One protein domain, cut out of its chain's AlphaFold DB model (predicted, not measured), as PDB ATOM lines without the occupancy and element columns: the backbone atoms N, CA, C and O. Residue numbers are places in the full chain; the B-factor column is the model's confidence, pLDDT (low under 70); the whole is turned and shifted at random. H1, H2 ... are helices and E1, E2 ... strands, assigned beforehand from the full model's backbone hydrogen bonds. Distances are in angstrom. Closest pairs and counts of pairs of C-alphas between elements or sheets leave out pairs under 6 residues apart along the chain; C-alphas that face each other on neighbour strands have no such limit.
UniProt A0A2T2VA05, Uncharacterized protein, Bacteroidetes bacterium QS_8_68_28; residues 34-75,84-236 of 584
ATOM      1  N   ALA A  34     -10.351  -9.719 125.673       91.94
ATOM      2  CA  ALA A  34      -9.228 -10.378 125.022       91.94
ATOM      3  C   ALA A  34      -9.089  -9.893 123.573       91.94
ATOM      4  O   ALA A  34     -10.095  -9.657 122.899       91.94
ATOM      5  N   VAL A  35      -7.856  -9.770 123.085       92.44
ATOM      6  CA  VAL A  35      -7.551  -9.510 121.669       92.44
ATOM      7  C   VAL A  35      -6.475 -10.471 121.171       92.44
ATOM      8  O   VAL A  35      -5.577 -10.846 121.923       92.44
ATOM      9  N   GLU A  36      -6.552 -10.866 119.895       90.19
ATOM     10  CA  GLU A  36      -5.493 -11.660 119.263       90.19
ATOM     11  C   GLU A  36      -4.206 -10.838 119.212       90.19
ATOM     12  O   GLU A  36      -4.179  -9.738 118.656       90.19
ATOM     13  N   ALA A  37      -3.128 -11.376 119.777       89.69
ATOM     14  CA  ALA A  37      -1.838 -10.711 119.734       89.69
ATOM     15  C   ALA A  37      -1.320 -10.656 118.285       89.69
ATOM     16  O   ALA A  37      -1.459 -11.641 117.554       89.69
ATOM     17  N   PRO A  38      -0.671  -9.575 117.826       86.88
ATOM     18  CA  PRO A  38       0.091  -9.614 116.582       86.88
ATOM     19  C   PRO A  38       1.302 -10.557 116.709       86.88
ATOM     20  O   PRO A  38       1.666 -10.994 117.797       86.88
ATOM     21  N   ILE A  39       1.920 -10.899 115.576       86.88
ATOM     22  CA  ILE A  39       3.261 -11.497 115.603       86.88
ATOM     23  C   ILE A  39       4.234 -10.335 115.845       86.88
ATOM     24  O   ILE A  39       4.241  -9.448 114.987       86.88
ATOM     25  N   PRO A  40       5.003 -10.325 116.950       86.06
ATOM     26  CA  PRO A  40       5.841  -9.184 117.320       86.06
ATOM     27  C   PRO A  40       6.927  -8.935 116.279       86.06
ATOM     28  O   PRO A  40       6.964  -7.885 115.643       86.06
ATOM     29  N   CYS A  41       7.748  -9.952 116.037       91.50
ATOM     30  CA  CYS A  41       8.827  -9.921 115.072       91.50
ATOM     31  C   CYS A  41       8.995 -11.296 114.416       91.50
ATOM     32  O   CYS A  41       8.379 -12.297 114.806       91.50
ATOM     33  N   VAL A  42       9.814 -11.336 113.371       93.94
ATOM     34  CA  VAL A  42      10.347 -12.569 112.799       93.94
ATOM     35  C   VAL A  42      11.847 -12.390 112.658       93.94
ATOM     36  O   VAL A  42      12.287 -11.484 111.950       93.94
ATOM     37  N   LEU A  43      12.638 -13.260 113.279       95.12
ATOM     38  CA  LEU A  43      14.076 -13.262 113.064       95.12
ATOM     39  C   LEU A  43      14.405 -13.800 111.671       95.12
ATOM     40  O   LEU A  43      13.983 -14.894 111.276       95.12
ATOM     41  N   VAL A  44      15.199 -13.036 110.923       94.69
ATOM     42  CA  VAL A  44      15.693 -13.405 109.594       94.69
ATOM     43  C   VAL A  44      17.209 -13.284 109.526       94.69
ATOM     44  O   VAL A  44      17.791 -12.305 109.982       94.69
ATOM     45  N   ALA A  45      17.865 -14.262 108.910       93.00
ATOM     46  CA  ALA A  45      19.277 -14.186 108.574       93.00
ATOM     47  C   ALA A  45      19.503 -13.175 107.440       93.00
ATOM     48  O   ALA A  45      18.788 -13.164 106.428       93.00
ATOM     49  N   THR A  46      20.537 -12.354 107.585       88.56
ATOM     50  CA  THR A  46      20.925 -11.307 106.639       88.56
ATOM     51  C   THR A  46      22.255 -11.638 105.956       88.56
ATOM     52  O   THR A  46      23.051 -12.476 106.392       88.56
ATOM     53  N   GLY A  47      22.486 -11.024 104.790       83.62
ATOM     54  CA  GLY A  47      23.632 -11.344 103.925       83.62
ATOM     55  C   GLY A  47      25.001 -10.921 104.476       83.62
ATOM     56  O   GLY A  47      26.026 -11.378 103.974       83.62
ATOM     57  N   ASP A  48      25.020 -10.067 105.495       82.81
ATOM     58  CA  ASP A  48      26.193  -9.648 106.269       82.81
ATOM     59  C   ASP A  48      26.573 -10.647 107.375       82.81
ATOM     60  O   ASP A  48      27.616 -10.495 108.008       82.81
ATOM     61  N   GLY A  49      25.796 -11.720 107.546       82.94
ATOM     62  CA  GLY A  49      26.088 -12.780 108.501       82.94
ATOM     63  C   GLY A  49      25.556 -12.519 109.906       82.94
ATOM     64  O   GLY A  49      25.996 -13.197 110.831       82.94
ATOM     65  N   THR A  50      24.618 -11.591 110.060       87.56
ATOM     66  CA  THR A  50      23.824 -11.418 111.279       87.56
ATOM     67  C   THR A  50      22.414 -11.978 111.076       87.56
ATOM     68  O   THR A  50      22.044 -12.446 109.992       87.56
ATOM     69  N   ALA A  51      21.654 -12.035 112.155       90.19
ATOM     70  CA  ALA A  51      20.209 -12.141 112.135       90.19
ATOM     71  C   ALA A  51      19.630 -10.805 112.585       90.19
ATOM     72  O   ALA A  51      20.256 -10.120 113.390       90.19
ATOM     73  N   ARG A  52      18.455 -10.446 112.072       93.00
ATOM     74  CA  ARG A  52      17.728  -9.234 112.453       93.00
ATOM     75  C   ARG A  52      16.259  -9.564 112.684       93.00
ATOM     76  O   ARG A  52      15.696 -10.356 111.921       93.00
ATOM     77  N   ALA A  53      15.643  -8.938 113.675       93.94
ATOM     78  CA  ALA A  53      14.194  -8.845 113.767       93.94
ATOM     79  C   ALA A  53      13.642  -8.066 112.556       93.94
ATOM     80  O   ALA A  53      14.276  -7.142 112.045       93.94
ATOM     81  N   VAL A  54      12.504  -8.496 112.015       92.75
ATOM     82  CA  VAL A  54      11.765  -7.761 110.977       92.75
ATOM     83  C   VAL A  54      10.268  -7.974 111.145       92.75
ATOM     84  O   VAL A  54       9.822  -8.991 111.689       92.75
ATOM     85  N   SER A  55       9.463  -7.065 110.595       90.56
ATOM     86  CA  SER A  55       8.018  -7.250 110.582       90.56
ATOM     87  C   SER A  55       7.615  -8.441 109.716       90.56
ATOM     88  O   SER A  55       8.174  -8.682 108.637       90.56
ATOM     89  N   PRO A  56       6.522  -9.133 110.078       88.00
ATOM     90  CA  PRO A  56       5.894 -10.076 109.171       88.00
ATOM     91  C   PRO A  56       5.526  -9.440 107.821       88.00
ATOM     92  O   PRO A  56       5.467 -10.159 106.823       88.00
ATOM     93  N   ARG A  57       5.246  -8.124 107.752       88.50
ATOM     94  CA  ARG A  57       4.864  -7.433 106.504       88.50
ATOM     95  C   ARG A  57       6.023  -7.364 105.506       88.50
ATOM     96  O   ARG A  57       5.744  -7.405 104.304       88.50
ATOM     97  N   ALA A  58       7.271  -7.360 105.980       88.69
ATOM     98  CA  ALA A  58       8.470  -7.450 105.147       88.69
ATOM     99  C   ALA A  58       8.609  -8.809 104.427       88.69
ATOM    100  O   ALA A  58       9.291  -8.901 103.405       88.69
ATOM    101  N   LEU A  59       7.921  -9.849 104.912       91.62
ATOM    102  CA  LEU A  59       7.975 -11.203 104.362       91.62
ATOM    103  C   LEU A  59       6.971 -11.427 103.224       91.62
ATOM    104  O   LEU A  59       5.900 -10.799 103.108       91.62
ATOM    105  N   SER A  60       7.270 -12.428 102.399       93.25
ATOM    106  CA  SER A  60       6.395 -12.854 101.316       93.25
ATOM    107  C   SER A  60       5.001 -13.241 101.836       93.25
ATOM    108  O   SER A  60       4.827 -13.750 102.950       93.25
ATOM    109  N   PRO A  61       3.947 -13.071 101.012       93.50
ATOM    110  CA  PRO A  61       2.604 -13.501 101.386       93.50
ATOM    111  C   PRO A  61       2.510 -14.991 101.747       93.50
ATOM    112  O   PRO A  61       1.601 -15.376 102.482       93.50
ATOM    113  N   ALA A  62       3.390 -15.837 101.200       91.56
ATOM    114  CA  ALA A  62       3.416 -17.265 101.496       91.56
ATOM    115  C   ALA A  62       3.905 -17.516 102.923       91.56
ATOM    116  O   ALA A  62       3.148 -18.092 103.705       91.56
ATOM    117  N   THR A  63       5.070 -16.973 103.278       91.56
ATOM    118  CA  THR A  63       5.651 -17.028 104.627       91.56
ATOM    119  C   THR A  63       4.716 -16.432 105.677       91.56
ATOM    120  O   THR A  63       4.469 -17.046 106.712       91.56
ATOM    121  N   ARG A  64       4.060 -15.301 105.387       92.12
ATOM    122  CA  ARG A  64       3.050 -14.724 106.293       92.12
ATOM    123  C   ARG A  64       1.864 -15.645 106.562       92.12
ATOM    124  O   ARG A  64       1.417 -15.760 107.700       92.12
ATOM    125  N   ARG A  65       1.320 -16.298 105.525       90.62
ATOM    126  CA  ARG A  65       0.240 -17.290 105.706       90.62
ATOM    127  C   ARG A  65       0.729 -18.480 106.514       90.62
ATOM    128  O   ARG A  65       0.004 -18.988 107.358       90.62
ATOM    129  N   GLN A  66       1.957 -18.891 106.240       89.94
ATOM    130  CA  GLN A  66       2.670 -19.942 106.934       89.94
ATOM    131  C   GLN A  66       2.790 -19.641 108.439       89.94
ATOM    132  O   GLN A  66       2.477 -20.528 109.232       89.94
ATOM    133  N   LEU A  67       3.201 -18.435 108.831       89.06
ATOM    134  CA  LEU A  67       3.293 -18.010 110.232       89.06
ATOM    135  C   LEU A  67       1.909 -17.936 110.896       89.06
ATOM    136  O   LEU A  67       1.698 -18.525 111.948       89.06
ATOM    137  N   ARG A  68       0.920 -17.321 110.235       88.00
ATOM    138  CA  ARG A  68      -0.464 -17.244 110.751       88.00
ATOM    139  C   ARG A  68      -1.112 -18.615 110.942       88.00
ATOM    140  O   ARG A  68      -1.861 -18.812 111.888       88.00
ATOM    141  N   ALA A  69      -0.835 -19.568 110.052       85.50
ATOM    142  CA  ALA A  69      -1.356 -20.925 110.172       85.50
ATOM    143  C   ALA A  69      -0.783 -21.671 111.387       85.50
ATOM    144  O   ALA A  69      -1.479 -22.519 111.931       85.50
ATOM    145  N   ALA A  70       0.439 -21.343 111.824       81.56
ATOM    146  CA  ALA A  70       1.058 -21.953 113.004       81.56
ATOM    147  C   ALA A  70       0.430 -21.490 114.330       81.56
ATOM    148  O   ALA A  70       0.619 -22.149 115.343       81.56
ATOM    149  N   ARG A  71      -0.317 -20.376 114.317       80.94
ATOM    150  CA  ARG A  71      -0.989 -19.789 115.491       80.94
ATOM    151  C   ARG A  71      -2.438 -20.237 115.653       80.94
ATOM    152  O   ARG A  71      -3.162 -19.719 116.490       80.94
ATOM    153  N   ARG A  72      -2.905 -21.148 114.799       67.75
ATOM    154  CA  ARG A  72      -4.262 -21.686 114.878       67.75
ATOM    155  C   ARG A  72      -4.206 -23.102 115.429       67.75
ATOM    156  O   ARG A  72      -3.421 -23.894 114.904       67.75
ATOM    157  N   PRO A  73      -5.073 -23.466 116.389       51.91
ATOM    158  CA  PRO A  73      -5.232 -24.864 116.751       51.91
ATOM    159  C   PRO A  73      -5.633 -25.669 115.499       51.91
ATOM    160  O   PRO A  73      -6.356 -25.157 114.631       51.91
ATOM    161  N   PRO A  74      -5.168 -26.922 115.350       45.53
ATOM    162  CA  PRO A  74      -5.466 -27.720 114.169       45.53
ATOM    163  C   PRO A  74      -6.983 -27.914 114.038       45.53
ATOM    164  O   PRO A  74      -7.634 -28.520 114.887       45.53
ATOM    165  N   ALA A  75      -7.568 -27.391 112.959       33.62
ATOM    166  CA  ALA A  75      -9.003 -27.484 112.720       33.62
ATOM    167  C   ALA A  75      -9.410 -28.929 112.361       33.62
ATOM    168  O   ALA A  75      -9.223 -29.378 111.228       33.62
ATOM    169  N   PRO A  84       3.873 -36.713 115.168       63.66
ATOM    170  CA  PRO A  84       3.361 -36.830 116.530       63.66
ATOM    171  C   PRO A  84       3.797 -35.635 117.390       63.66
ATOM    172  O   PRO A  84       4.992 -35.378 117.522       63.66
ATOM    173  N   THR A  85       2.832 -34.938 117.995       72.44
ATOM    174  CA  THR A  85       3.111 -33.910 119.004       72.44
ATOM    175  C   THR A  85       3.670 -34.565 120.261       72.44
ATOM    176  O   THR A  85       3.069 -35.508 120.788       72.44
ATOM    177  N   VAL A  86       4.798 -34.062 120.755       77.12
ATOM    178  CA  VAL A  86       5.396 -34.495 122.022       77.12
ATOM    179  C   VAL A  86       5.300 -33.346 123.008       77.12
ATOM    180  O   VAL A  86       5.906 -32.303 122.787       77.12
ATOM    181  N   SER A  87       4.568 -33.546 124.100       80.56
ATOM    182  CA  SER A  87       4.534 -32.582 125.197       80.56
ATOM    183  C   SER A  87       5.677 -32.864 126.165       80.56
ATOM    184  O   SER A  87       5.816 -33.993 126.650       80.56
ATOM    185  N   THR A  88       6.489 -31.854 126.463       79.50
ATOM    186  CA  THR A  88       7.409 -31.888 127.604       79.50
ATOM    187  C   THR A  88       7.098 -30.749 128.547       79.50
ATOM    188  O   THR A  88       6.543 -29.725 128.168       79.50
ATOM    189  N   THR A  89       7.472 -30.949 129.794       75.06
ATOM    190  CA  THR A  89       7.371 -29.948 130.841       75.06
ATOM    191  C   THR A  89       8.785 -29.584 131.277       75.06
ATOM    192  O   THR A  89       9.712 -30.361 131.012       75.06
ATOM    193  N   THR A  90       8.953 -28.426 131.917       74.31
ATOM    194  CA  THR A  90      10.199 -28.038 132.589       74.31
ATOM    195  C   THR A  90      10.834 -29.224 133.301       74.31
ATOM    196  O   THR A  90      10.149 -30.070 133.896       74.31
ATOM    197  N   ALA A  91      12.161 -29.324 133.201       62.19
ATOM    198  CA  ALA A  91      12.886 -30.361 133.916       62.19
ATOM    199  C   ALA A  91      12.546 -30.300 135.418       62.19
ATOM    200  O   ALA A  91      12.182 -29.246 135.939       62.19
ATOM    201  N   ASN A  92      12.698 -31.420 136.138       57.84
ATOM    202  CA  ASN A  92      12.625 -31.440 137.606       57.84
ATOM    203  C   ASN A  92      13.848 -30.710 138.209       57.84
ATOM    204  O   ASN A  92      14.653 -31.311 138.922       57.84
ATOM    205  N   ASP A  93      14.017 -29.433 137.877       58.69
ATOM    206  CA  ASP A  93      14.989 -28.521 138.445       58.69
ATOM    207  C   ASP A  93      14.339 -27.869 139.675       58.69
ATOM    208  O   ASP A  93      13.356 -27.141 139.535       58.69
ATOM    209  N   PRO A  94      14.859 -28.090 140.894       55.28
ATOM    210  CA  PRO A  94      14.315 -27.477 142.105       55.28
ATOM    211  C   PRO A  94      14.430 -25.941 142.125       55.28
ATOM    212  O   PRO A  94      13.926 -25.318 143.057       55.28
ATOM    213  N   ARG A  95      15.128 -25.336 141.155       57.47
ATOM    214  CA  ARG A  95      15.230 -23.882 140.968       57.47
ATOM    215  C   ARG A  95      14.115 -23.316 140.090       57.47
ATOM    216  O   ARG A  95      13.948 -22.102 140.091       57.47
ATOM    217  N   ALA A  96      13.409 -24.151 139.323       70.62
ATOM    218  CA  ALA A  96      12.320 -23.690 138.472       70.62
ATOM    219  C   ALA A  96      11.158 -23.195 139.344       70.62
ATOM    220  O   ALA A  96      10.648 -23.921 140.199       70.62
ATOM    221  N   THR A  97      10.771 -21.944 139.127       81.56
ATOM    222  CA  THR A  97       9.690 -21.243 139.831       81.56
ATOM    223  C   THR A  97       8.453 -21.060 138.957       81.56
ATOM    224  O   THR A  97       7.402 -20.668 139.459       81.56
ATOM    225  N   ALA A  98       8.549 -21.393 137.671       90.06
ATOM    226  CA  ALA A  98       7.423 -21.519 136.763       90.06
ATOM    227  C   ALA A  98       7.408 -22.898 136.096       90.06
ATOM    228  O   ALA A  98       8.440 -23.542 135.880       90.06
ATOM    229  N   ASN A  99       6.205 -23.352 135.765       91.94
ATOM    230  CA  ASN A  99       5.993 -24.568 135.005       91.94
ATOM    231  C   ASN A  99       5.720 -24.198 133.543       91.94
ATOM    232  O   ASN A  99       4.679 -23.624 133.260       91.94
ATOM    233  N   ILE A 100       6.627 -24.527 132.624       94.94
ATOM    234  CA  ILE A 100       6.446 -24.262 131.192       94.94
ATOM    235  C   ILE A 100       6.273 -25.602 130.474       94.94
ATOM    236  O   ILE A 100       7.137 -26.481 130.551       94.94
ATOM    237  N   THR A 101       5.142 -25.778 129.798       94.19
ATOM    238  CA  THR A 101       4.821 -26.983 129.025       94.19
ATOM    239  C   THR A 101       4.889 -26.669 127.543       94.19
ATOM    240  O   THR A 101       4.200 -25.774 127.074       94.19
ATOM    241  N   VAL A 102       5.690 -27.426 126.795       94.88
ATOM    242  CA  VAL A 102       5.867 -27.232 125.355       94.88
ATOM    243  C   VAL A 102       5.291 -28.406 124.583       94.88
ATOM    244  O   VAL A 102       5.678 -29.554 124.803       94.88
ATOM    245  N   ASN A 103       4.403 -28.112 123.639       93.88
ATOM    246  CA  ASN A 103       3.883 -29.044 122.653       93.88
ATOM    247  C   ASN A 103       4.735 -28.956 121.383       93.88
ATOM    248  O   ASN A 103       4.550 -28.069 120.551       93.88
ATOM    249  N   TYR A 104       5.680 -29.883 121.223       92.56
ATOM    250  CA  TYR A 104       6.568 -29.910 120.061       92.56
ATOM    251  C   TYR A 104       5.943 -30.628 118.875       92.56
ATOM    252  O   TYR A 104       5.600 -31.809 118.977       92.56
ATOM    253  N   THR A 105       5.939 -29.970 117.719       93.62
ATOM    254  CA  THR A 105       5.555 -30.560 116.430       93.62
ATOM    255  C   THR A 105       6.704 -30.430 115.429       93.62
ATOM    256  O   THR A 105       7.228 -29.343 115.208       93.62
ATOM    257  N   GLY A 106       7.125 -31.546 114.825       92.31
ATOM    258  CA  GLY A 106       8.150 -31.569 113.764       92.31
ATOM    259  C   GLY A 106       9.615 -31.495 114.226       92.31
ATOM    260  O   GLY A 106      10.517 -31.608 113.400       92.31
ATOM    261  N   PHE A 107       9.876 -31.354 115.528       93.62
ATOM    262  CA  PHE A 107      11.234 -31.224 116.068       93.62
ATOM    263  C   PHE A 107      12.061 -32.510 115.947       93.62
ATOM    264  O   PHE A 107      11.589 -33.616 116.226       93.62
ATOM    265  N   THR A 108      13.343 -32.352 115.609       94.12
ATOM    266  CA  THR A 108      14.356 -33.392 115.831       94.12
ATOM    267  C   THR A 108      14.701 -33.479 117.318       94.12
ATOM    268  O   THR A 108      14.437 -32.556 118.088       94.12
ATOM    269  N   GLU A 109      15.336 -34.572 117.739       89.62
ATOM    270  CA  GLU A 109      15.739 -34.725 119.140       89.62
ATOM    271  C   GLU A 109      16.746 -33.648 119.578       89.62
ATOM    272  O   GLU A 109      16.610 -33.104 120.671       89.62
ATOM    273  N   GLN A 110      17.713 -33.282 118.724       90.69
ATOM    274  CA  GLN A 110      18.679 -32.223 119.041       90.69
ATOM    275  C   GLN A 110      18.011 -30.847 119.147       90.69
ATOM    276  O   GLN A 110      18.291 -30.110 120.092       90.69
ATOM    277  N   ALA A 111      17.098 -30.518 118.226       94.94
ATOM    278  CA  ALA A 111      16.361 -29.257 118.269       94.94
ATOM    279  C   ALA A 111      15.466 -29.179 119.513       94.94
ATOM    280  O   ALA A 111      15.431 -28.154 120.184       94.94
ATOM    281  N   ARG A 112      14.802 -30.285 119.875       92.94
ATOM    282  CA  ARG A 112      13.969 -30.368 121.079       92.94
ATOM    283  C   ARG A 112      14.784 -30.170 122.359       92.94
ATOM    284  O   ARG A 112      14.352 -29.441 123.242       92.94
ATOM    285  N   GLN A 113      15.958 -30.794 122.466       87.25
ATOM    286  CA  GLN A 113      16.860 -30.588 123.607       87.25
ATOM    287  C   GLN A 113      17.336 -29.133 123.687       87.25
ATOM    288  O   GLN A 113      17.349 -28.545 124.765       87.25
ATOM    289  N   ALA A 114      17.668 -28.536 122.544       88.56
ATOM    290  CA  ALA A 114      18.108 -27.152 122.476       88.56
ATOM    291  C   ALA A 114      17.007 -26.139 122.811       88.56
ATOM    292  O   ALA A 114      17.287 -25.155 123.498       88.56
ATOM    293  N   PHE A 115      15.766 -26.401 122.399       95.44
ATOM    294  CA  PHE A 115      14.600 -25.628 122.818       95.44
ATOM    295  C   PHE A 115      14.363 -25.775 124.325       95.44
ATOM    296  O   PHE A 115      14.184 -24.781 125.023       95.44
ATOM    297  N   GLN A 116      14.422 -27.006 124.847       89.75
ATOM    298  CA  GLN A 116      14.201 -27.265 126.269       89.75
ATOM    299  C   GLN A 116      15.198 -26.505 127.157       89.75
ATOM    300  O   GLN A 116      14.806 -26.040 128.218       89.75
ATOM    301  N   ARG A 117      16.442 -26.285 126.715       86.31
ATOM    302  CA  ARG A 117      17.379 -25.420 127.454       86.31
ATOM    303  C   ARG A 117      16.882 -23.982 127.598       86.31
ATOM    304  O   ARG A 117      16.995 -23.422 128.680       86.31
ATOM    305  N   ALA A 118      16.307 -23.396 126.546       90.12
ATOM    306  CA  ALA A 118      15.725 -22.054 126.619       90.12
ATOM    307  C   ALA A 118      14.517 -22.014 127.573       90.12
ATOM    308  O   ALA A 118      14.374 -21.085 128.365       90.12
ATOM    309  N   VAL A 119      13.693 -23.066 127.553       91.75
ATOM    310  CA  VAL A 119      12.570 -23.245 128.490       91.75
ATOM    311  C   VAL A 119      13.059 -23.326 129.934       91.75
ATOM    312  O   VAL A 119      12.520 -22.653 130.808       91.75
ATOM    313  N   ASP A 120      14.091 -24.129 130.190       83.25
ATOM    314  CA  ASP A 120      14.649 -24.314 131.529       83.25
ATOM    315  C   ASP A 120      15.296 -23.017 132.046       83.25
ATOM    316  O   ASP A 120      15.210 -22.722 133.240       83.25
ATOM    317  N   ILE A 121      15.890 -22.197 131.167       83.25
ATOM    318  CA  ILE A 121      16.316 -20.830 131.496       83.25
ATOM    319  C   ILE A 121      15.097 -20.024 131.954       83.25
ATOM    320  O   ILE A 121      15.038 -19.690 133.139       83.25
ATOM    321  N   TRP A 122      14.098 -19.781 131.102       94.31
ATOM    322  CA  TRP A 122      12.943 -18.945 131.459       94.31
ATOM    323  C   TRP A 122      12.207 -19.412 132.721       94.31
ATOM    324  O   TRP A 122      11.891 -18.594 133.583       94.31
ATOM    325  N   ALA A 123      12.045 -20.722 132.914       86.31
ATOM    326  CA  ALA A 123      11.372 -21.302 134.078       86.31
ATOM    327  C   ALA A 123      11.990 -20.941 135.442       86.31
ATOM    328  O   ALA A 123      11.347 -21.118 136.478       86.31
ATOM    329  N   ARG A 124      13.240 -20.463 135.466       83.50
ATOM    330  CA  ARG A 124      13.950 -19.996 136.676       83.50
ATOM    331  C   ARG A 124      14.030 -18.477 136.793       83.50
ATOM    332  O   ARG A 124      14.435 -17.970 137.841       83.50
ATOM    333  N   HIS A 125      13.700 -17.777 135.714       87.88
ATOM    334  CA  HIS A 125      13.722 -16.322 135.617       87.88
ATOM    335  C   HIS A 125      12.362 -15.720 135.985       87.88
ATOM    336  O   HIS A 125      12.323 -14.642 136.565       87.88
ATOM    337  N   ILE A 126      11.267 -16.457 135.779       93.88
ATOM    338  CA  ILE A 126       9.914 -16.052 136.188       93.88
ATOM    339  C   ILE A 126       9.320 -17.017 137.224       93.88
ATOM    340  O   ILE A 126       9.668 -18.200 137.286       93.88
ATOM    341  N   GLU A 127       8.406 -16.517 138.044       91.81
ATOM    342  CA  GLU A 127       7.586 -17.289 138.975       91.81
ATOM    343  C   GLU A 127       6.124 -17.239 138.531       91.81
ATOM    344  O   GLU A 127       5.551 -16.167 138.347       91.81
ATOM    345  N   SER A 128       5.507 -18.414 138.403       94.12
ATOM    346  CA  SER A 128       4.075 -18.522 138.130       94.12
ATOM    347  C   SER A 128       3.467 -19.716 138.845       94.12
ATOM    348  O   SER A 128       4.028 -20.813 138.870       94.12
ATOM    349  N   SER A 129       2.273 -19.502 139.395       90.38
ATOM    350  CA  SER A 129       1.435 -20.589 139.908       90.38
ATOM    351  C   SER A 129       0.655 -21.308 138.803       90.38
ATOM    352  O   SER A 129       0.213 -22.437 139.022       90.38
ATOM    353  N   GLN A 130       0.503 -20.667 137.640       94.31
ATOM    354  CA  GLN A 130      -0.149 -21.229 136.461       94.31
ATOM    355  C   GLN A 130       0.903 -21.781 135.488       94.31
ATOM    356  O   GLN A 130       1.986 -21.200 135.367       94.31
ATOM    357  N   PRO A 131       0.640 -22.915 134.815       93.31
ATOM    358  CA  PRO A 131       1.503 -23.375 133.738       93.31
ATOM    359  C   PRO A 131       1.498 -22.386 132.569       93.31
ATOM    360  O   PRO A 131       0.428 -21.953 132.173       93.31
ATOM    361  N   VAL A 132       2.663 -22.106 131.986       96.62
ATOM    362  CA  VAL A 132       2.771 -21.435 130.682       96.62
ATOM    363  C   VAL A 132       2.793 -22.506 129.597       96.62
ATOM    364  O   VAL A 132       3.641 -23.407 129.631       96.62
ATOM    365  N   VAL A 133       1.878 -22.442 128.638       95.56
ATOM    366  CA  VAL A 133       1.740 -23.423 127.556       95.56
ATOM    367  C   VAL A 133       2.299 -22.860 126.251       95.56
ATOM    368  O   VAL A 133       1.883 -21.811 125.775       95.56
ATOM    369  N   VAL A 134       3.234 -23.580 125.633       96.44
ATOM    370  CA  VAL A 134       3.885 -23.187 124.378       96.44
ATOM    371  C   VAL A 134       3.573 -24.200 123.285       96.44
ATOM    372  O   VAL A 134       3.922 -25.374 123.404       96.44
ATOM    373  N   ASP A 135       3.003 -23.746 122.176       94.94
ATOM    374  CA  ASP A 135       2.848 -24.546 120.962       94.94
ATOM    375  C   ASP A 135       4.002 -24.240 119.999       94.94
ATOM    376  O   ASP A 135       4.051 -23.188 119.356       94.94
ATOM    377  N   ALA A 136       4.952 -25.175 119.903       96.00
ATOM    378  CA  ALA A 136       6.186 -25.010 119.145       96.00
ATOM    379  C   ALA A 136       6.188 -25.859 117.866       96.00
ATOM    380  O   ALA A 136       6.063 -27.088 117.901       96.00
ATOM    381  N   ASN A 137       6.439 -25.217 116.726       95.00
ATOM    382  CA  ASN A 137       6.485 -25.854 115.411       95.00
ATOM    383  C   ASN A 137       7.884 -25.756 114.782       95.00
ATOM    384  O   ASN A 137       8.406 -24.662 114.597       95.00
ATOM    385  N   PHE A 138       8.472 -26.888 114.393       94.69
ATOM    386  CA  PHE A 138       9.725 -26.943 113.633       94.69
ATOM    387  C   PHE A 138       9.440 -27.414 112.213       94.69
ATOM    388  O   PHE A 138       9.008 -28.549 111.997       94.69
ATOM    389  N   ARG A 139       9.597 -26.511 111.246       92.94
ATOM    390  CA  ARG A 139       9.028 -26.676 109.903       92.94
ATOM    391  C   ARG A 139       9.755 -25.850 108.860       92.94
ATOM    392  O   ARG A 139      10.344 -24.825 109.173       92.94
ATOM    393  N   SER A 140       9.626 -26.262 107.610       93.12
ATOM    394  CA  SER A 140      10.139 -25.517 106.466       93.12
ATOM    395  C   SER A 140       9.359 -24.210 106.262       93.12
ATOM    396  O   SER A 140       8.133 -24.163 106.451       93.12
ATOM    397  N   PHE A 141      10.071 -23.161 105.854       91.62
ATOM    398  CA  PHE A 141       9.510 -21.898 105.378       91.62
ATOM    399  C   PHE A 141       9.820 -21.711 103.894       91.62
ATOM    400  O   PHE A 141      10.835 -22.184 103.394       91.62
ATOM    401  N   GLU A 142       8.940 -21.005 103.184       89.56
ATOM    402  CA  GLU A 142       9.184 -20.658 101.774       89.56
ATOM    403  C   GLU A 142      10.377 -19.700 101.614       89.56
ATOM    404  O   GLU A 142      11.095 -19.762 100.619       89.56
ATOM    405  N   GLU A 143      10.601 -18.824 102.594       89.38
ATOM    406  CA  GLU A 143      11.794 -17.983 102.680       89.38
ATOM    407  C   GLU A 143      12.863 -18.664 103.536       89.38
ATOM    408  O   GLU A 143      12.727 -18.774 104.753       89.38
ATOM    409  N   GLU A 144      13.941 -19.110 102.885       86.88
ATOM    410  CA  GLU A 144      15.017 -19.896 103.507       86.88
ATOM    411  C   GLU A 144      15.755 -19.148 104.626       86.88
ATOM    412  O   GLU A 144      16.314 -19.774 105.521       86.88
ATOM    413  N   ASN A 145      15.765 -17.814 104.585       91.25
ATOM    414  CA  ASN A 145      16.457 -16.989 105.568       91.25
ATOM    415  C   ASN A 145      15.626 -16.712 106.829       91.25
ATOM    416  O   ASN A 145      16.151 -16.100 107.751       91.25
ATOM    417  N   VAL A 146      14.367 -17.150 106.906       94.00
ATOM    418  CA  VAL A 146      13.596 -17.071 108.154       94.00
ATOM    419  C   VAL A 146      14.215 -18.017 109.177       94.00
ATOM    420  O   VAL A 146      14.407 -19.198 108.895       94.00
ATOM    421  N   LEU A 147      14.513 -17.499 110.364       94.88
ATOM    422  CA  LEU A 147      15.028 -18.264 111.496       94.88
ATOM    423  C   LEU A 147      13.879 -18.775 112.359       94.88
ATOM    424  O   LEU A 147      13.713 -19.985 112.546       94.88
ATOM    425  N   GLY A 148      13.052 -17.853 112.840       94.25
ATOM    426  CA  GLY A 148      11.938 -18.173 113.709       94.25
ATOM    427  C   GLY A 148      11.119 -16.955 114.093       94.25
ATOM    428  O   GLY A 148      11.358 -15.853 113.610       94.25
ATOM    429  N   SER A 149      10.086 -17.216 114.880       95.56
ATOM    430  CA  SER A 149       9.216 -16.214 115.481       95.56
ATOM    431  C   SER A 149       8.466 -16.856 116.641       95.56
ATOM    432  O   SER A 149       8.005 -18.002 116.513       95.56
ATOM    433  N   ALA A 150       8.297 -16.132 117.737       96.56
ATOM    434  CA  ALA A 150       7.307 -16.439 118.749       96.56
ATOM    435  C   ALA A 150       6.661 -15.174 119.320       96.56
ATOM    436  O   ALA A 150       7.147 -14.059 119.171       96.56
ATOM    437  N   GLY A 151       5.511 -15.354 119.954       95.94
ATOM    438  CA  GLY A 151       4.777 -14.269 120.587       95.94
ATOM    439  C   GLY A 151       3.594 -14.799 121.385       95.94
ATOM    440  O   GLY A 151       3.235 -15.978 121.230       95.94
ATOM    441  N   PRO A 152       2.978 -13.947 122.222       96.44
ATOM    442  CA  PRO A 152       1.774 -14.323 122.942       96.44
ATOM    443  C   PRO A 152       0.670 -14.704 121.947       96.44
ATOM    444  O   PRO A 152       0.669 -14.275 120.786       96.44
ATOM    445  N   SER A 153      -0.267 -15.545 122.364       93.38
ATOM    446  CA  SER A 153      -1.461 -15.858 121.574       93.38
ATOM    447  C   SER A 153      -2.510 -14.754 121.694       93.38
ATOM    448  O   SER A 153      -3.059 -14.305 120.683       93.38
ATOM    449  N   LEU A 154      -2.720 -14.270 122.917       93.75
ATOM    450  CA  LEU A 154      -3.712 -13.267 123.279       93.75
ATOM    451  C   LEU A 154      -3.116 -12.195 124.195       93.75
ATOM    452  O   LEU A 154      -2.126 -12.420 124.899       93.75
ATOM    453  N   PHE A 155      -3.785 -11.048 124.215       95.75
ATOM    454  CA  PHE A 155      -3.671 -10.054 125.273       95.75
ATOM    455  C   PHE A 155      -4.999  -9.930 126.016       95.75
ATOM    456  O   PHE A 155      -6.045  -9.801 125.377       95.75
ATOM    457  N   TYR A 156      -4.949  -9.901 127.346       95.88
ATOM    458  CA  TYR A 156      -6.105  -9.697 128.218       95.88
ATOM    459  C   TYR A 156      -6.008  -8.360 128.948       95.88
ATOM    460  O   TYR A 156      -4.943  -7.994 129.438       95.88
ATOM    461  N   ARG A 157      -7.131  -7.655 129.079       95.75
ATOM    462  CA  ARG A 157      -7.272  -6.487 129.959       95.75
ATOM    463  C   ARG A 157      -8.484  -6.622 130.865       95.75
ATOM    464  O   ARG A 157      -9.426  -7.354 130.545       95.75
ATOM    465  N   ASP A 158      -8.459  -5.882 131.969       94.50
ATOM    466  CA  ASP A 158      -9.549  -5.791 132.947       94.50
ATOM    467  C   ASP A 158     -10.023  -7.159 133.478       94.50
ATOM    468  O   ASP A 158     -11.206  -7.388 133.752       94.50
ATOM    469  N   PHE A 159      -9.087  -8.101 133.595       94.12
ATOM    470  CA  PHE A 159      -9.308  -9.394 134.234       94.12
ATOM    471  C   PHE A 159      -9.255  -9.257 135.767       94.12
ATOM    472  O   PHE A 159      -8.748  -8.265 136.301       94.12
ATOM    473  N   PRO A 160      -9.785 -10.233 136.529       89.69
ATOM    474  CA  PRO A 160      -9.712 -10.196 137.985       89.69
ATOM    475  C   PRO A 160      -8.264 -10.062 138.476       89.69
ATOM    476  O   PRO A 160      -7.427 -10.889 138.141       89.69
ATOM    477  N   SER A 161      -7.997  -9.050 139.306       88.62
ATOM    478  CA  SER A 161      -6.655  -8.746 139.835       88.62
ATOM    479  C   SER A 161      -5.641  -8.204 138.818       88.62
ATOM    480  O   SER A 161      -4.455  -8.172 139.140       88.62
ATOM    481  N   ALA A 162      -6.090  -7.712 137.657       93.81
ATOM    482  CA  ALA A 162      -5.260  -6.876 136.791       93.81
ATOM    483  C   ALA A 162      -4.682  -5.685 137.594       93.81
ATOM    484  O   ALA A 162      -5.451  -5.009 138.287       93.81
ATOM    485  N   PRO A 163      -3.353  -5.456 137.565       93.56
ATOM    486  CA  PRO A 163      -2.724  -4.358 138.300       93.56
ATOM    487  C   PRO A 163      -3.166  -2.974 137.821       93.56
ATOM    488  O   PRO A 163      -3.494  -2.131 138.653       93.56
ATOM    489  N   GLU A 164      -3.222  -2.778 136.503       94.00
ATOM    490  CA  GLU A 164      -3.629  -1.531 135.858       94.00
ATOM    491  C   GLU A 164      -4.954  -1.717 135.111       94.00
ATOM    492  O   GLU A 164      -5.159  -2.694 134.383       94.00
ATOM    493  N   GLU A 165      -5.867  -0.763 135.293       93.19
ATOM    494  CA  GLU A 165      -7.117  -0.715 134.529       93.19
ATOM    495  C   GLU A 165      -6.834  -0.300 133.078       93.19
ATOM    496  O   GLU A 165      -5.891   0.445 132.805       93.19
ATOM    497  N   ASN A 166      -7.684  -0.731 132.141       94.44
ATOM    498  CA  ASN A 166      -7.606  -0.350 130.727       94.44
ATOM    499  C   ASN A 166      -6.236  -0.640 130.077       94.44
ATOM    500  O   ASN A 166      -5.830   0.060 129.155       94.44
ATOM    501  N   THR A 167      -5.531  -1.666 130.559       97.25
ATOM    502  CA  THR A 167      -4.183  -2.031 130.108       97.25
ATOM    503  C   THR A 167      -4.140  -3.507 129.737       97.25
ATOM    504  O   THR A 167      -4.636  -4.364 130.473       97.25
ATOM    505  N   PHE A 168      -3.575  -3.811 128.573       98.19
ATOM    506  CA  PHE A 168      -3.435  -5.168 128.062       98.19
ATOM    507  C   PHE A 168      -2.182  -5.861 128.607       98.19
ATOM    508  O   PHE A 168      -1.093  -5.297 128.633       98.19
ATOM    509  N   TYR A 169      -2.327  -7.132 128.968       98.31
ATOM    510  CA  TYR A 169      -1.256  -8.004 129.440       98.31
ATOM    511  C   TYR A 169      -1.168  -9.235 128.534       98.31
ATOM    512  O   TYR A 169      -2.212  -9.799 128.188       98.31
ATOM    513  N   PRO A 170       0.038  -9.674 128.136       97.69
ATOM    514  CA  PRO A 170       0.199 -10.904 127.369       97.69
ATOM    515  C   PRO A 170      -0.317 -12.088 128.191       97.69
ATOM    516  O   PRO A 170      -0.109 -12.139 129.403       97.69
ATOM    517  N   THR A 171      -0.993 -13.031 127.538       96.38
ATOM    518  CA  THR A 171      -1.756 -14.115 128.188       96.38
ATOM    519  C   THR A 171      -1.004 -14.846 129.305       96.38
ATOM    520  O   THR A 171      -1.525 -14.926 130.411       96.38
ATOM    521  N   ALA A 172       0.263 -15.233 129.102       97.81
ATOM    522  CA  ALA A 172       1.053 -15.920 130.128       97.81
ATOM    523  C   ALA A 172       1.205 -15.094 131.422       97.81
ATOM    524  O   ALA A 172       1.146 -15.634 132.529       97.81
ATOM    525  N   LEU A 173       1.409 -13.779 131.285       98.50
ATOM    526  CA  LEU A 173       1.507 -12.855 132.414       98.50
ATOM    527  C   LEU A 173       0.130 -12.613 133.038       98.50
ATOM    528  O   LEU A 173       0.001 -12.604 134.263       98.50
ATOM    529  N   ALA A 174      -0.904 -12.447 132.212       97.75
ATOM    530  CA  ALA A 174      -2.272 -12.250 132.675       97.75
ATOM    531  C   ALA A 174      -2.756 -13.440 133.527       97.75
ATOM    532  O   ALA A 174      -3.275 -13.237 134.625       97.75
ATOM    533  N   ASP A 175      -2.481 -14.670 133.094       96.62
ATOM    534  CA  ASP A 175      -2.774 -15.901 133.833       96.62
ATOM    535  C   ASP A 175      -2.012 -15.976 135.161       96.62
ATOM    536  O   ASP A 175      -2.575 -16.319 136.210       96.62
ATOM    537  N   ALA A 176      -0.725 -15.615 135.145       97.00
ATOM    538  CA  ALA A 176       0.105 -15.577 136.344       97.00
ATOM    539  C   ALA A 176      -0.426 -14.569 137.381       97.00
ATOM    540  O   ALA A 176      -0.478 -14.892 138.574       97.00
ATOM    541  N   LEU A 177      -0.852 -13.383 136.933       97.06
ATOM    542  CA  LEU A 177      -1.425 -12.320 137.766       97.06
ATOM    543  C   LEU A 177      -2.824 -12.683 138.290       97.06
ATOM    544  O   LEU A 177      -3.114 -12.470 139.471       97.06
ATOM    545  N   ALA A 178      -3.672 -13.270 137.443       95.81
ATOM    546  CA  ALA A 178      -5.019 -13.707 137.806       95.81
ATOM    547  C   ALA A 178      -5.014 -14.944 138.724       95.81
ATOM    548  O   ALA A 178      -5.969 -15.178 139.471       95.81
ATOM    549  N   GLY A 179      -3.950 -15.751 138.672       94.31
ATOM    550  CA  GLY A 179      -3.849 -17.015 139.400       94.31
ATOM    551  C   GLY A 179      -4.773 -18.107 138.850       94.31
ATOM    552  O   GLY A 179      -5.131 -19.030 139.588       94.31
ATOM    553  N   GLN A 180      -5.170 -17.995 137.582       93.62
ATOM    554  CA  GLN A 180      -5.975 -18.964 136.839       93.62
ATOM    555  C   GLN A 180      -5.730 -18.795 135.333       93.62
ATOM    556  O   GLN A 180      -5.389 -17.701 134.903       93.62
ATOM    557  N   ASP A 181      -5.974 -19.852 134.562       91.94
ATOM    558  CA  ASP A 181      -6.007 -19.813 133.094       91.94
ATOM    559  C   ASP A 181      -7.208 -18.977 132.613       91.94
ATOM    560  O   ASP A 181      -8.370 -19.350 132.841       91.94
ATOM    561  N   LEU A 182      -6.936 -17.813 132.017       91.81
ATOM    562  CA  LEU A 182      -7.959 -16.875 131.555       91.81
ATOM    563  C   LEU A 182      -8.640 -17.337 130.268       91.81
ATOM    564  O   LEU A 182      -9.817 -17.017 130.084       91.81
ATOM    565  N   SER A 183      -7.969 -18.153 129.453       86.62
ATOM    566  CA  SER A 183      -8.561 -18.737 128.244       86.62
ATOM    567  C   SER A 183      -9.723 -19.674 128.567       86.62
ATOM    568  O   SER A 183     -10.644 -19.814 127.779       86.62
ATOM    569  N   LEU A 184      -9.734 -20.279 129.761       85.12
ATOM    570  CA  LEU A 184     -10.858 -21.085 130.258       85.12
ATOM    571  C   LEU A 184     -11.941 -20.257 130.971       85.12
ATOM    572  O   LEU A 184     -13.003 -20.785 131.321       85.12
ATOM    573  N   ALA A 185     -11.663 -18.985 131.270       82.81
ATOM    574  CA  ALA A 185     -12.520 -18.114 132.074       82.81
ATOM    575  C   ALA A 185     -13.231 -17.024 131.252       82.81
ATOM    576  O   ALA A 185     -14.218 -16.450 131.732       82.81
ATOM    577  N   ASP A 186     -12.759 -16.735 130.039       78.62
ATOM    578  CA  ASP A 186     -13.269 -15.664 129.175       78.62
ATOM    579  C   ASP A 186     -14.599 -15.983 128.479       78.62
ATOM    580  O   ASP A 186     -15.309 -15.071 128.051       78.62
ATOM    581  N   ASN A 187     -15.038 -17.243 128.541       77.06
ATOM    582  CA  ASN A 187     -16.245 -17.756 127.891       77.06
ATOM    583  C   ASN A 187     -16.188 -17.671 126.355       77.06
ATOM    584  O   ASN A 187     -17.251 -17.663 125.718       77.06
ATOM    585  N   ASP A 188     -14.988 -17.625 125.770       79.00
ATOM    586  CA  ASP A 188     -14.758 -17.782 124.340       79.00
ATOM    587  C   ASP A 188     -14.308 -19.224 124.017       79.00
ATOM    588  O   ASP A 188     -13.128 -19.565 124.111       79.00
ATOM    589  N   PRO A 189     -15.233 -20.100 123.579       72.25
ATOM    590  CA  PRO A 189     -14.916 -21.501 123.324       72.25
ATOM    591  C   PRO A 189     -13.935 -21.714 122.163       72.25
ATOM    592  O   PRO A 189     -13.461 -22.839 121.986       72.25
ATOM    593  N   ASP A 190     -13.663 -20.690 121.346       72.50
ATOM    594  CA  ASP A 190     -12.666 -20.781 120.278       72.50
ATOM    595  C   ASP A 190     -11.224 -20.701 120.826       72.50
ATOM    596  O   ASP A 190     -10.300 -21.143 120.136       72.50
ATOM    597  N   ASN A 191     -11.044 -20.224 122.068       71.44
ATOM    598  CA  ASN A 191      -9.747 -20.065 122.733       71.44
ATOM    599  C   ASN A 191      -9.578 -20.920 124.007       71.44
ATOM    600  O   ASN A 191      -8.465 -20.978 124.524       71.44
ATOM    601  N   ASP A 192     -10.623 -21.624 124.473       72.88
ATOM    602  CA  ASP A 192     -10.603 -22.500 125.661       72.88
ATOM    603  C   ASP A 192      -9.369 -23.432 125.708       72.88
ATOM    604  O   ASP A 192      -9.265 -24.405 124.947       72.88
ATOM    605  N   GLY A 193      -8.462 -23.189 126.660       67.38
ATOM    606  CA  GLY A 193      -7.266 -24.008 126.886       67.38
ATOM    607  C   GLY A 193      -6.242 -23.911 125.752       67.38
ATOM    608  O   GLY A 193      -5.521 -24.882 125.486       67.38
ATOM    609  N   GLY A 194      -6.234 -22.781 125.040       81.00
ATOM    610  CA  GLY A 194      -5.246 -22.441 124.024       81.00
ATOM    611  C   GLY A 194      -3.837 -22.308 124.607       81.00
ATOM    612  O   GLY A 194      -3.646 -22.163 125.809       81.00
ATOM    613  N   ALA A 195      -2.824 -22.388 123.746       91.12
ATOM    614  CA  ALA A 195      -1.455 -22.116 124.167       91.12
ATOM    615  C   ALA A 195      -1.275 -20.624 124.476       91.12
ATOM    616  O   ALA A 195      -1.798 -19.774 123.752       91.12
ATOM    617  N   ASP A 196      -0.471 -20.309 125.485       95.50
ATOM    618  CA  ASP A 196      -0.079 -18.940 125.806       95.50
ATOM    619  C   ASP A 196       0.848 -18.342 124.750       95.50
ATOM    620  O   ASP A 196       0.783 -17.158 124.430       95.50
ATOM    621  N   ILE A 197       1.743 -19.175 124.218       96.88
ATOM    622  CA  ILE A 197       2.787 -18.765 123.284       96.88
ATOM    623  C   ILE A 197       2.725 -19.658 122.055       96.88
ATOM    624  O   ILE A 197       2.778 -20.887 122.150       96.88
ATOM    625  N   PHE A 198       2.699 -19.033 120.881       95.69
ATOM    626  CA  PHE A 198       2.929 -19.730 119.622       95.69
ATOM    627  C   PHE A 198       4.344 -19.465 119.145       95.69
ATOM    628  O   PHE A 198       4.751 -18.311 119.045       95.69
ATOM    629  N   ALA A 199       5.066 -20.530 118.801       96.38
ATOM    630  CA  ALA A 199       6.434 -20.441 118.324       96.38
ATOM    631  C   ALA A 199       6.637 -21.279 117.054       96.38
ATOM    632  O   ALA A 199       6.140 -22.406 116.936       96.38
ATOM    633  N   SER A 200       7.380 -20.752 116.084       96.19
ATOM    634  CA  SER A 200       7.693 -21.455 114.839       96.19
ATOM    635  C   SER A 200       9.135 -21.207 114.423       96.19
ATOM    636  O   SER A 200       9.550 -20.063 114.299       96.19
ATOM    637  N   PHE A 201       9.872 -22.276 114.125       97.12
ATOM    638  CA  PHE A 201      11.290 -22.226 113.765       97.12
ATOM    639  C   PHE A 201      11.580 -23.030 112.499       97.12
ATOM    640  O   PHE A 201      10.926 -24.045 112.227       97.12
ATOM    641  N   ASN A 202      12.556 -22.567 111.721       96.50
ATOM    642  CA  ASN A 202      12.857 -23.123 110.409       96.50
ATOM    643  C   ASN A 202      13.590 -24.469 110.503       96.50
ATOM    644  O   ASN A 202      14.711 -24.531 111.006       96.50
ATOM    645  N   SER A 203      12.986 -25.541 109.988       95.94
ATOM    646  CA  SER A 203      13.586 -26.883 109.988       95.94
ATOM    647  C   SER A 203      14.708 -27.084 108.981       95.94
ATOM    648  O   SER A 203      15.482 -28.030 109.126       95.94
ATOM    649  N   ASP A 204      14.777 -26.229 107.963       94.44
ATOM    650  CA  ASP A 204      15.723 -26.364 106.854       94.44
ATOM    651  C   ASP A 204      16.996 -25.538 107.074       94.44
ATOM    652  O   ASP A 204      17.949 -25.642 106.302       94.44
ATOM    653  N   PHE A 205      17.018 -24.728 108.134       94.25
ATOM    654  CA  PHE A 205      18.144 -23.872 108.468       94.25
ATOM    655  C   PHE A 205      19.287 -24.669 109.126       94.25
ATOM    656  O   PHE A 205      19.055 -25.617 109.882       94.25
ATOM    657  N   ASP A 206      20.538 -24.288 108.844       92.62
ATOM    658  CA  ASP A 206      21.724 -24.933 109.421       92.62
ATOM    659  C   ASP A 206      22.018 -24.391 110.828       92.62
ATOM    660  O   ASP A 206      22.693 -23.378 111.025       92.62
ATOM    661  N   TRP A 207      21.448 -25.065 111.820       94.88
ATOM    662  CA  TRP A 207      21.516 -24.675 113.221       94.88
ATOM    663  C   TRP A 207      22.720 -25.256 113.960       94.88
ATOM    664  O   TRP A 207      23.038 -26.444 113.852       94.88
ATOM    665  N   PHE A 208      23.288 -24.456 114.863       94.31
ATOM    666  CA  PHE A 208      24.115 -24.969 115.946       94.31
ATOM    667  C   PHE A 208      23.259 -25.268 117.188       94.31
ATOM    668  O   PHE A 208      22.662 -24.371 117.781       94.31
ATOM    669  N   TYR A 209      23.220 -26.542 117.599       90.31
ATOM    670  CA  TYR A 209      22.451 -27.022 118.760       90.31
ATOM    671  C   TYR A 209      23.304 -27.308 120.009       90.31
ATOM    672  O   TYR A 209      22.769 -27.815 120.996       90.31
ATOM    673  N   GLY A 210      24.621 -27.102 119.969       79.94
ATOM    674  CA  GLY A 210      25.503 -27.350 121.117       79.94
ATOM    675  C   GLY A 210      25.575 -26.152 122.065       79.94
ATOM    676  O   GLY A 210      25.154 -25.067 121.707       79.94
ATOM    677  N   GLU A 211      26.130 -26.341 123.261       73.81
ATOM    678  CA  GLU A 211      26.245 -25.278 124.285       73.81
ATOM    679  C   GLU A 211      27.593 -24.530 124.239       73.81
ATOM    680  O   GLU A 211      27.725 -23.407 124.726       73.81
ATOM    681  N   ASP A 212      28.609 -25.148 123.632       74.12
ATOM    682  CA  ASP A 212      29.951 -24.581 123.482       74.12
ATOM    683  C   ASP A 212      30.128 -23.969 122.089       74.12
ATOM    684  O   ASP A 212      30.288 -24.697 121.102       74.12
ATOM    685  N   ALA A 213      30.140 -22.631 122.031       70.62
ATOM    686  CA  ALA A 213      30.283 -21.829 120.812       70.62
ATOM    687  C   ALA A 213      31.488 -22.231 119.951       70.62
ATOM    688  O   ALA A 213      31.457 -22.069 118.730       70.62
ATOM    689  N   GLN A 214      32.539 -22.806 120.547       72.44
ATOM    690  CA  GLN A 214      33.727 -23.253 119.813       72.44
ATOM    691  C   GLN A 214      33.432 -24.396 118.835       72.44
ATOM    692  O   GLN A 214      34.170 -24.583 117.865       72.44
ATOM    693  N   ASN A 215      32.350 -25.145 119.062       79.44
ATOM    694  CA  ASN A 215      31.928 -26.242 118.193       79.44
ATOM    695  C   ASN A 215      31.007 -25.787 117.051       79.44
ATOM    696  O   ASN A 215      30.754 -26.573 116.134       79.44
ATOM    697  N   ALA A 216      30.523 -24.543 117.081       83.69
ATOM    698  CA  ALA A 216      29.698 -23.980 116.022       83.69
ATOM    699  C   ALA A 216      30.533 -23.719 114.762       83.69
ATOM    700  O   ALA A 216      31.647 -23.182 114.832       83.69
ATOM    701  N   GLN A 217      30.005 -24.037 113.580       86.44
ATOM    702  CA  GLN A 217      30.620 -23.584 112.329       86.44
ATOM    703  C   GLN A 217      30.514 -22.050 112.201       86.44
ATOM    704  O   GLN A 217      29.670 -21.443 112.858       86.44
ATOM    705  N   PRO A 218      31.400 -21.384 111.428       81.44
ATOM    706  CA  PRO A 218      31.446 -19.917 111.348       81.44
ATOM    707  C   PRO A 218      30.160 -19.238 110.881       81.44
ATOM    708  O   PRO A 218      30.013 -18.038 111.079       81.44
ATOM    709  N   ASP A 219      29.280 -19.972 110.215       83.44
ATOM    710  CA  ASP A 219      28.042 -19.515 109.594       83.44
ATOM    711  C   ASP A 219      26.770 -19.950 110.324       83.44
ATOM    712  O   ASP A 219      25.686 -19.503 109.953       83.44
ATOM    713  N   GLN A 220      26.895 -20.760 111.376       90.19
ATOM    714  CA  GLN A 220      25.747 -21.250 112.127       90.19
ATOM    715  C   GLN A 220      25.275 -20.237 113.175       90.19
ATOM    716  O   GLN A 220      26.072 -19.642 113.910       90.19
ATOM    717  N   PHE A 221      23.953 -20.109 113.284       91.44
ATOM    718  CA  PHE A 221      23.295 -19.445 114.406       91.44
ATOM    719  C   PHE A 221      23.023 -20.449 115.524       91.44
ATOM    720  O   PHE A 221      22.755 -21.631 115.277       91.44
ATOM    721  N   HIS A 222      23.101 -19.981 116.768       91.50
ATOM    722  CA  HIS A 222      22.854 -20.814 117.933       91.50
ATOM    723  C   HIS A 222      21.350 -20.925 118.207       91.50
ATOM    724  O   HIS A 222      20.686 -19.950 118.555       91.50
ATOM    725  N   PHE A 223      20.804 -22.135 118.065       95.00
ATOM    726  CA  PHE A 223      19.360 -22.358 118.135       95.00
ATOM    727  C   PHE A 223      18.769 -22.030 119.509       95.00
ATOM    728  O   PHE A 223      17.693 -21.451 119.585       95.00
ATOM    729  N   THR A 224      19.463 -22.370 120.604       93.06
ATOM    730  CA  THR A 224      18.960 -22.072 121.954       93.06
ATOM    731  C   THR A 224      18.855 -20.566 122.190       93.06
ATOM    732  O   THR A 224      17.883 -20.149 122.800       93.06
ATOM    733  N   THR A 225      19.789 -19.756 121.682       91.31
ATOM    734  CA  THR A 225      19.722 -18.288 121.800       91.31
ATOM    735  C   THR A 225      18.528 -17.722 121.046       91.31
ATOM    736  O   THR A 225      17.751 -16.975 121.628       91.31
ATOM    737  N   VAL A 226      18.316 -18.161 119.802       95.50
ATOM    738  CA  VAL A 226      17.155 -17.739 119.006       95.50
ATOM    739  C   VAL A 226      15.840 -18.138 119.681       95.50
ATOM    740  O   VAL A 226      14.946 -17.315 119.813       95.50
ATOM    741  N   VAL A 227      15.721 -19.369 120.191       97.44
ATOM    742  CA  VAL A 227      14.523 -19.778 120.947       97.44
ATOM    743  C   VAL A 227      14.356 -18.955 122.226       97.44
ATOM    744  O   VAL A 227      13.235 -18.592 122.569       97.44
ATOM    745  N   LEU A 228      15.444 -18.675 122.947       95.25
ATOM    746  CA  LEU A 228      15.403 -17.928 124.203       95.25
ATOM    747  C   LEU A 228      14.884 -16.500 123.992       95.25
ATOM    748  O   LEU A 228      14.006 -16.080 124.744       95.25
ATOM    749  N   HIS A 229      15.369 -15.823 122.951       96.38
ATOM    750  CA  HIS A 229      14.916 -14.498 122.529       96.38
ATOM    751  C   HIS A 229      13.424 -14.492 122.173       96.38
ATOM    752  O   HIS A 229      12.634 -13.746 122.745       96.38
ATOM    753  N   GLU A 230      13.010 -15.408 121.297       97.69
ATOM    754  CA  GLU A 230      11.626 -15.490 120.824       97.69
ATOM    755  C   GLU A 230      10.649 -15.819 121.966       97.69
ATOM    756  O   GLU A 230       9.554 -15.260 122.056       97.69
ATOM    757  N   LEU A 231      11.045 -16.683 122.909       98.25
ATOM    758  CA  LEU A 231      10.260 -16.911 124.125       98.25
ATOM    759  C   LEU A 231      10.181 -15.660 125.016       98.25
ATOM    760  O   LEU A 231       9.171 -15.493 125.694       98.25
ATOM    761  N   GLY A 232      11.178 -14.771 124.986       98.00
ATOM    762  CA  GLY A 232      11.119 -13.459 125.638       98.00
ATOM    763  C   GLY A 232       9.969 -12.602 125.106       98.00
ATOM    764  O   GLY A 232       9.159 -12.106 125.891       98.00
ATOM    765  N   HIS A 233       9.806 -12.528 123.782       98.19
ATOM    766  CA  HIS A 233       8.624 -11.901 123.182       98.19
ATOM    767  C   HIS A 233       7.331 -12.616 123.586       98.19
ATOM    768  O   HIS A 233       6.364 -11.968 123.979       98.19
ATOM    769  N   GLY A 234       7.314 -13.953 123.559       97.94
ATOM    770  CA  GLY A 234       6.167 -14.751 124.007       97.94
ATOM    771  C   GLY A 234       5.716 -14.450 125.441       97.94
ATOM    772  O   GLY A 234       4.519 -14.440 125.722       97.94
ATOM    773  N   LEU A 235       6.667 -14.171 126.332       98.44
ATOM    774  CA  LEU A 235       6.428 -13.856 127.742       98.44
ATOM    775  C   LEU A 235       6.078 -12.387 128.003       98.44
ATOM    776  O   LEU A 235       5.646 -12.066 129.114       98.44
ATOM    777  N   GLY A 236       6.225 -11.517 127.002       97.62
ATOM    778  CA  GLY A 236       5.753 -10.141 127.083       97.62
ATOM    779  C   GLY A 236       6.760  -9.047 126.760       97.62
ATOM    780  O   GLY A 236       6.409  -7.884 126.924       97.62
TER     781      GLY A 236
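Overview. This is residues 34 to 75 and 84 to 236 of the 584 residues of an uncharacterized protein of Bacteroidetes bacterium QS_8_68_28 (UniProt A0A2T2VA05). The core is a twisted sheet of seven strands, with H2 and H4 packed on one face and the shorter H1 over the other. At one end E7 runs on into E8, which makes a small two-stranded sheet with E1, and H3 is beside it. The printed part has 195 residues, with four named helices and nine named strands in the order E1 E2 E3 H1 E4 E5 H2 E6 E7 E8 H3 E9 H4; the large sheet is mixed, in the order E3 E2 E7 E9 E6 E5 E4. The class is mixed, helices and strands, with under half of the residues in named elements; the whole is compact, with a radius of gyration of the C-alphas of 16.6 A and spans of 50 by 42 by 33 A.

Arrangement. Begin at E1, residues 34 to 36: its N 35 is 2.9 A from O 155 of its antiparallel neighbour E8, residues 154 to 157. E2, residues 42 to 45, and E3, residues 50 to 54, form a hairpin, with N 44 and O 52 2.9 A apart. H1, residues 61 to 70, is on the large sheet at a height of 10.2 A, over E7, residues 146 to 152, and E9, residues 197 to 202; its closest C-alphas to E9 are Ala 70 and Ser 200, 6.9 A. E4, residues 86 to 89, and E5, residues 100 to 105, form another hairpin, with N 88 and O 102 3.0 A apart. E5, H2, residues 109 to 125, and E6, residues 132 to 139, make a strand-helix-strand unit, parallel neighbour strands with a helix between, with a left-handed crossover; N 101 and O 132 are 2.8 A apart. H2 is on the face opposite H1, at a height of 9.3 A, along the strands. E7 pairs antiparallel with E2, N 43 to O 148 2.9 A, and with E9, N 149 to O 200 3.0 A; E9 is parallel to E6, N 137 to O 199 2.8 A. H3, residues 171 to 178, is only just at the sheet's level, with a height of 3.7 A. H4, residues 223 to 235, touches H2 on the same face, closest at the C-alphas of Ala 118 and Leu 228, 4.8 A, at a steep tilt of 45 degrees, the same way. In H1, H3 and H4 every O i to N i+4 pair is within hydrogen-bond range; in H2, 11 of 13.

Along the chain. Find C-alpha 34 at (-9.228, -10.378, 125.022), where E1 begins. H2 starts at (15.739, -34.725, 119.140) and runs 24.8 A; E6 runs 22.3 A, E7 19.1 A. H4 runs 18.2 A to C-alpha 235 at (6.428, -13.856, 127.742).

Size, cuts and confidence. The C-alphas farthest apart are those of Asn 187 and Gln 214, 50.9 A. Residues 76 to 83 are not printed; C-alphas 75 and 84 are 16.0 A apart. The links E8 to H3, H3 to E9 and E9 to H4 are long. The pLDDT is under 70 at residues 72 to 75, 84, 91 to 95 and 193.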